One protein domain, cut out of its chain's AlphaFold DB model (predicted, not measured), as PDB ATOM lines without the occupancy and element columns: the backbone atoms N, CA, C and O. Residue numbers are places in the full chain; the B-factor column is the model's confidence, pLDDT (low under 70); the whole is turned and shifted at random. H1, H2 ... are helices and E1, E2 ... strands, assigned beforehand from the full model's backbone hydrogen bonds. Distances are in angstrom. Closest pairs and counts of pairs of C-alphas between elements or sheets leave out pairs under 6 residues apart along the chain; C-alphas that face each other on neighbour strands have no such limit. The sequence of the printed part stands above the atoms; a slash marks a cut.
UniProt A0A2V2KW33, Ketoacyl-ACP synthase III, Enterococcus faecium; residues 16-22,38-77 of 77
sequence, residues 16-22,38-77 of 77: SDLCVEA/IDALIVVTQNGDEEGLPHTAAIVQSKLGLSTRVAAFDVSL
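This is residues 16 to 22 and 38 to 77 of the 77 residues of the protein "Ketoacyl-ACP synthase III" of Enterococcus faecium (UniProt A0A2V2KW33). Two parallel neighbour strands, E1 and E2, make a small sheet with helix H2 packed over one face; helix H1 packs on H2. E1, H2 and E2 form a strand-helix-strand unit, parallel strands with a helix between, its crossover right-handed. The printed part has 47 residues, with two named helices and two named strands in the order H1, E1, H2, E2; it is mixed in class and compact, with a radius of gyration of the C-alphas of 9.7 A and spans of 24 by 18 by 17 A.

Find E1, residues 40 to 44, 12.8 A, from C-alpha 40 at (190.147, 124.937, 125.030). E2, residues 71 to 75, 12.6 A, ends at C-alpha 75, (184.744, 113.594, 122.662). H2 is residues 56 to 63, 10.5 A; H1, 16 to 22, 9.7 A.

Between E1 and E2, parallel at 14 degrees, find N 41 and O 71 within hydrogen-bond range, 2.8 A. The closest C-alphas of H2 and E2, Ala 57 and Phe 73, are 5.2 A apart. H1 and H2 touch at a steep tilt of 66 degrees, the same way; their closest C-alphas, Ser 16 and Val 60, are 5.3 A apart. Every O i to N i+4 pair in H1 and H2 is within range.

C-alphas 38 and 51 are farthest apart, 26.8 A. Residues 23 to 37 are cut out, a 15.3 A gap between C-alphas 22 and 38. E1 to H2 is a long link. No printed residue is under pLDDT 70.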
ATOM      1  N   SER A  16     174.390 120.560 127.782       97.62
ATOM      2  CA  SER A  16     175.116 121.823 127.850       97.62
ATOM      3  C   SER A  16     174.715 122.673 129.054       97.62
ATOM      4  O   SER A  16     175.580 123.348 129.606       97.62
ATOM      5  N   ASP A  17     173.458 122.623 129.511       97.94
ATOM      6  CA  ASP A  17     173.029 123.332 130.724       97.94
ATOM      7  C   ASP A  17     173.717 122.755 131.961       97.94
ATOM      8  O   ASP A  17     174.280 123.501 132.763       97.94
ATOM      9  N   LEU A  18     173.781 121.422 132.060       98.00
ATOM     10  CA  LEU A  18     174.525 120.740 133.123       98.00
ATOM     11  C   LEU A  18     176.014 121.124 133.108       98.00
ATOM     12  O   LEU A  18     176.607 121.378 134.160       98.00
ATOM     13  N   CYS A  19     176.629 121.198 131.923       98.12
ATOM     14  CA  CYS A  19     178.015 121.644 131.780       98.12
ATOM     15  C   CYS A  19     178.206 123.110 132.197       98.12
ATOM     16  O   CYS A  19     179.200 123.429 132.851       98.12
ATOM     17  N   VAL A  20     177.275 123.997 131.837       98.44
ATOM     18  CA  VAL A  20     177.315 125.424 132.194       98.44
ATOM     19  C   VAL A  20     177.206 125.604 133.703       98.44
ATOM     20  O   VAL A  20     178.028 126.316 134.278       98.44
ATOM     21  N   GLU A  21     176.258 124.933 134.357       98.31
ATOM     22  CA  GLU A  21     176.103 124.970 135.815       98.31
ATOM     23  C   GLU A  21     177.375 124.485 136.525       98.31
ATOM     24  O   GLU A  21     177.866 125.135 137.453       98.31
ATOM     25  N   ALA A  22     177.966 123.385 136.049       98.19
ATOM     26  CA  ALA A  22     179.214 122.859 136.593       98.19
ATOM     27  C   ALA A  22     180.391 123.837 136.411       98.19
ATOM     28  O   ALA A  22     181.156 124.066 137.351       98.19
ATOM     29  N   ILE A  38     190.633 130.842 129.132       96.75
ATOM     30  CA  ILE A  38     190.409 129.485 128.631       96.75
ATOM     31  C   ILE A  38     190.734 129.448 127.136       96.75
ATOM     32  O   ILE A  38     190.175 130.228 126.372       96.75
ATOM     33  N   ASP A  39     191.594 128.515 126.721       97.50
ATOM     34  CA  ASP A  39     191.977 128.311 125.312       97.50
ATOM     35  C   ASP A  39     191.292 127.091 124.668       97.50
ATOM     36  O   ASP A  39     191.198 126.987 123.443       97.50
ATOM     37  N   ALA A  40     190.802 126.157 125.485       97.62
ATOM     38  CA  ALA A  40     190.147 124.937 125.030       97.62
ATOM     39  C   ALA A  40     188.969 124.563 125.936       97.62
ATOM     40  O   ALA A  40     189.063 124.640 127.161       97.62
ATOM     41  N   LEU A  41     187.884 124.105 125.317       98.06
ATOM     42  CA  LEU A  41     186.703 123.564 125.969       98.06
ATOM     43  C   LEU A  41     186.372 122.212 125.337       98.06
ATOM     44  O   LEU A  41     186.077 122.122 124.147       98.06
ATOM     45  N   ILE A  42     186.402 121.160 126.146       97.88
ATOM     46  CA  ILE A  42     186.143 119.797 125.687       97.88
ATOM     47  C   ILE A  42     184.964 119.256 126.478       97.88
ATOM     48  O   ILE A  42     185.030 119.180 127.706       97.88
ATOM     49  N   VAL A  43     183.897 118.869 125.781       97.88
ATOM     50  CA  VAL A  43     182.773 118.158 126.397       97.88
ATOM     51  C   VAL A  43     182.925 116.680 126.091       97.88
ATOM     52  O   VAL A  43     182.967 116.259 124.940       97.88
ATOM     53  N   VAL A  44     183.025 115.880 127.144       97.12
ATOM     54  CA  VAL A  44     183.169 114.434 127.028       97.12
ATOM     55  C   VAL A  44     181.806 113.799 127.304       97.12
ATOM     56  O   VAL A  44     181.362 113.781 128.451       97.12
ATOM     57  N   THR A  45     181.106 113.336 126.263       95.06
ATOM     58  CA  THR A  45     179.717 112.857 126.380       95.06
ATOM     59  C   THR A  45     179.325 111.867 125.273       95.06
ATOM     60  O   THR A  45     179.807 111.954 124.146       95.06
ATOM     61  N   GLN A  46     178.418 110.933 125.587       92.94
ATOM     62  CA  GLN A  46     177.645 110.158 124.595       92.94
ATOM     63  C   GLN A  46     176.219 110.703 124.405       92.94
ATOM     64  O   GLN A  46     175.477 110.243 123.542       92.94
ATOM     65  N   ASN A  47     175.822 111.666 125.232       93.19
ATOM     66  CA  ASN A  47     174.487 112.237 125.285       93.19
ATOM     67  C   ASN A  47     174.625 113.739 125.057       93.19
ATOM     68  O   ASN A  47     174.478 114.519 125.992       93.19
ATOM     69  N   GLY A  48     175.044 114.124 123.855       92.75
ATOM     70  CA  GLY A  48     175.114 115.534 123.484       92.75
ATOM     71  C   GLY A  48     173.732 116.178 123.424       92.75
ATOM     72  O   GLY A  48     172.716 115.489 123.505       92.75
ATOM     73  N   ASP A  49     173.725 117.497 123.282       94.19
ATOM     74  CA  ASP A  49     172.507 118.263 123.020       94.19
ATOM     75  C   ASP A  49     171.947 117.954 121.625       94.19
ATOM     76  O   ASP A  49     172.702 117.649 120.690       94.19
ATOM     77  N   GLU A  50     170.630 118.136 121.475       84.31
ATOM     78  CA  GLU A  50     169.914 118.040 120.194       84.31
ATOM     79  C   GLU A  50     170.204 116.708 119.458       84.31
ATOM     80  O   GLU A  50     170.558 115.691 120.058       84.31
ATOM     81  N   GLU A  51     170.078 116.681 118.127       81.75
ATOM     82  CA  GLU A  51     170.501 115.544 117.293       81.75
ATOM     83  C   GLU A  51     172.008 115.591 116.950       81.75
ATOM     84  O   GLU A  51     172.429 115.260 115.839       81.75
ATOM     85  N   GLY A  52     172.844 116.021 117.906       77.81
ATOM     86  CA  GLY A  52     174.309 115.936 117.839       77.81
ATOM     87  C   GLY A  52     175.026 117.062 117.085       77.81
ATOM     88  O   GLY A  52     176.258 117.042 117.011       77.81
ATOM     89  N   LEU A  53     174.297 118.044 116.541       85.25
ATOM     90  CA  LEU A  53     174.869 119.272 115.985       85.25
ATOM     91  C   LEU A  53     174.012 120.509 116.311       85.25
ATOM     92  O   LEU A  53     172.789 120.440 116.196       85.25
ATOM     93  N   PRO A  54     174.636 121.670 116.602       89.88
ATOM     94  CA  PRO A  54     176.084 121.879 116.740       89.88
ATOM     95  C   PRO A  54     176.679 121.082 117.914       89.88
ATOM     96  O   PRO A  54     175.943 120.614 118.773       89.88
ATOM     97  N   HIS A  55     178.005 120.897 117.932       93.50
ATOM     98  CA  HIS A  55     178.675 120.196 119.034       93.50
ATOM     99  C   HIS A  55     178.277 120.793 120.387       93.50
ATOM    100  O   HIS A  55     178.212 122.019 120.536       93.50
ATOM    101  N   THR A  56     178.088 119.934 121.382       97.12
ATOM    102  CA  THR A  56     177.696 120.324 122.740       97.12
ATOM    103  C   THR A  56     178.691 121.330 123.314       97.12
ATOM    104  O   THR A  56     178.297 122.349 123.875       97.12
ATOM    105  N   ALA A  57     179.991 121.126 123.090       97.50
ATOM    106  CA  ALA A  57     181.045 122.052 123.486       97.50
ATOM    107  C   ALA A  57     180.885 123.451 122.873       97.50
ATOM    108  O   ALA A  57     181.140 124.439 123.557       97.50
ATOM    109  N   ALA A  58     180.425 123.570 121.625       96.56
ATOM    110  CA  ALA A  58     180.173 124.873 121.005       96.56
ATOM    111  C   ALA A  58     178.960 125.578 121.644       96.56
ATOM    112  O   ALA A  58     178.975 126.795 121.842       96.56
ATOM    113  N   ILE A  59     177.930 124.816 122.029       97.62
ATOM    114  CA  ILE A  59     176.777 125.345 122.771       97.62
ATOM    115  C   ILE A  59     177.225 125.837 124.152       97.62
ATOM    116  O   ILE A  59     176.914 126.966 124.530       97.62
ATOM    117  N   VAL A  60     178.018 125.040 124.877       98.06
ATOM    118  CA  VAL A  60     178.571 125.417 126.189       98.06
ATOM    119  C   VAL A  60     179.459 126.659 126.081       98.06
ATOM    120  O   VAL A  60     179.305 127.579 126.880       98.06
ATOM    121  N   GLN A  61     180.340 126.733 125.074       98.06
ATOM    122  CA  GLN A  61     181.179 127.908 124.803       98.06
ATOM    123  C   GLN A  61     180.330 129.178 124.681       98.06
ATOM    124  O   GLN A  61     180.630 130.188 125.320       98.06
ATOM    125  N   SER A  62     179.262 129.107 123.880       97.19
ATOM    126  CA  SER A  62     178.330 130.212 123.660       97.19
ATOM    127  C   SER A  62     177.608 130.605 124.952       97.19
ATOM    128  O   SER A  62     177.628 131.775 125.335       97.19
ATOM    129  N   LYS A  63     177.042 129.629 125.679       97.62
ATOM    130  CA  LYS A  63     176.320 129.858 126.944       97.62
ATOM    131  C   LYS A  63     177.213 130.459 128.037       97.62
ATOM    132  O   LYS A  63     176.742 131.278 128.822       97.62
ATOM    133  N   LEU A  64     178.493 130.088 128.082       97.62
ATOM    134  CA  LEU A  64     179.473 130.631 129.030       97.62
ATOM    135  C   LEU A  64     180.059 131.990 128.610       97.62
ATOM    136  O   LEU A  64     180.785 132.598 129.395       97.62
ATOM    137  N   GLY A  65     179.776 132.475 127.395       96.94
ATOM    138  CA  GLY A  65     180.352 133.722 126.887       96.94
ATOM    139  C   GLY A  65     181.874 133.658 126.717       96.94
ATOM    140  O   GLY A  65     182.566 134.664 126.894       96.94
ATOM    141  N   LEU A  66     182.412 132.474 126.414       97.19
ATOM    142  CA  LEU A  66     183.841 132.304 126.168       97.19
ATOM    143  C   LEU A  66     184.234 132.897 124.811       97.19
ATOM    144  O   LEU A  66     183.418 133.051 123.901       97.19
ATOM    145  N   SER A  67     185.523 133.192 124.659       96.00
ATOM    146  CA  SER A  67     186.085 133.661 123.393       96.00
ATOM    147  C   SER A  67     185.790 132.689 122.246       96.00
ATOM    148  O   SER A  67     185.965 131.478 122.377       96.00
ATOM    149  N   THR A  68     185.443 133.216 121.069       93.81
ATOM    150  CA  THR A  68     185.260 132.420 119.838       93.81
ATOM    151  C   THR A  68     186.566 131.837 119.291       93.81
ATOM    152  O   THR A  68     186.544 131.074 118.331       93.81
ATOM    153  N   ARG A  69     187.712 132.186 119.894       95.88
ATOM    154  CA  ARG A  69     189.025 131.600 119.582       95.88
ATOM    155  C   ARG A  69     189.285 130.279 120.305       95.88
ATOM    156  O   ARG A  69     190.236 129.594 119.944       95.88
ATOM    157  N   VAL A  70     188.470 129.946 121.308       96.94
ATOM    158  CA  VAL A  70     188.575 128.690 122.056       96.94
ATOM    159  C   VAL A  70     188.385 127.509 121.117       96.94
ATOM    160  O   VAL A  70     187.426 127.466 120.347       96.94
ATOM    161  N   ALA A  71     189.273 126.521 121.214       97.75
ATOM    162  CA  ALA A  71     189.040 125.227 120.592       97.75
ATOM    163  C   ALA A  71     187.902 124.512 121.339       97.75
ATOM    164  O   ALA A  71     188.084 124.120 122.489       97.75
ATOM    165  N   ALA A  72     186.739 124.358 120.700       97.50
ATOM    166  CA  ALA A  72     185.552 123.740 121.289       97.50
ATOM    167  C   ALA A  72     185.140 122.485 120.507       97.50
ATOM    168  O   ALA A  72     184.811 122.579 119.323       97.50
ATOM    169  N   PHE A  73     185.172 121.313 121.146       96.56
ATOM    170  CA  PHE A  73     184.796 120.050 120.501       96.56
ATOM    171  C   PHE A  73     184.333 118.980 121.494       96.56
ATOM    172  O   PHE A  73     184.702 118.988 122.670       96.56
ATOM    173  N   ASP A  74     183.544 118.039 120.979       96.31
ATOM    174  CA  ASP A  74     183.042 116.903 121.744       96.31
ATOM    175  C   ASP A  74     183.972 115.692 121.601       96.31
ATOM    176  O   ASP A  74     184.557 115.454 120.542       96.31
ATOM    177  N   VAL A  75     184.076 114.899 122.665       96.00
ATOM    178  CA  VAL A  75     184.744 113.594 122.662       96.00
ATOM    179  C   VAL A  75     183.768 112.542 123.177       96.00
ATOM    180  O   VAL A  75     183.230 112.665 124.276       96.00
ATOM    181  N   SER A  76     183.550 111.491 122.393       90.38
ATOM    182  CA  SER A  76     182.727 110.351 122.807       90.38
ATOM    183  C   SER A  76     183.455 109.470 123.831       90.38
ATOM    184  O   SER A  76     184.655 109.223 123.685       90.38
ATOM    185  N   LEU A  77     182.718 108.990 124.843       77.06
ATOM    186  CA  LEU A  77     183.155 107.953 125.797       77.06
ATOM    187  C   LEU A  77     182.836 106.545 125.313       77.06
ATOM    188  O   LEU A  77     181.869 106.416 124.534       77.06
TER     189      LEU A  77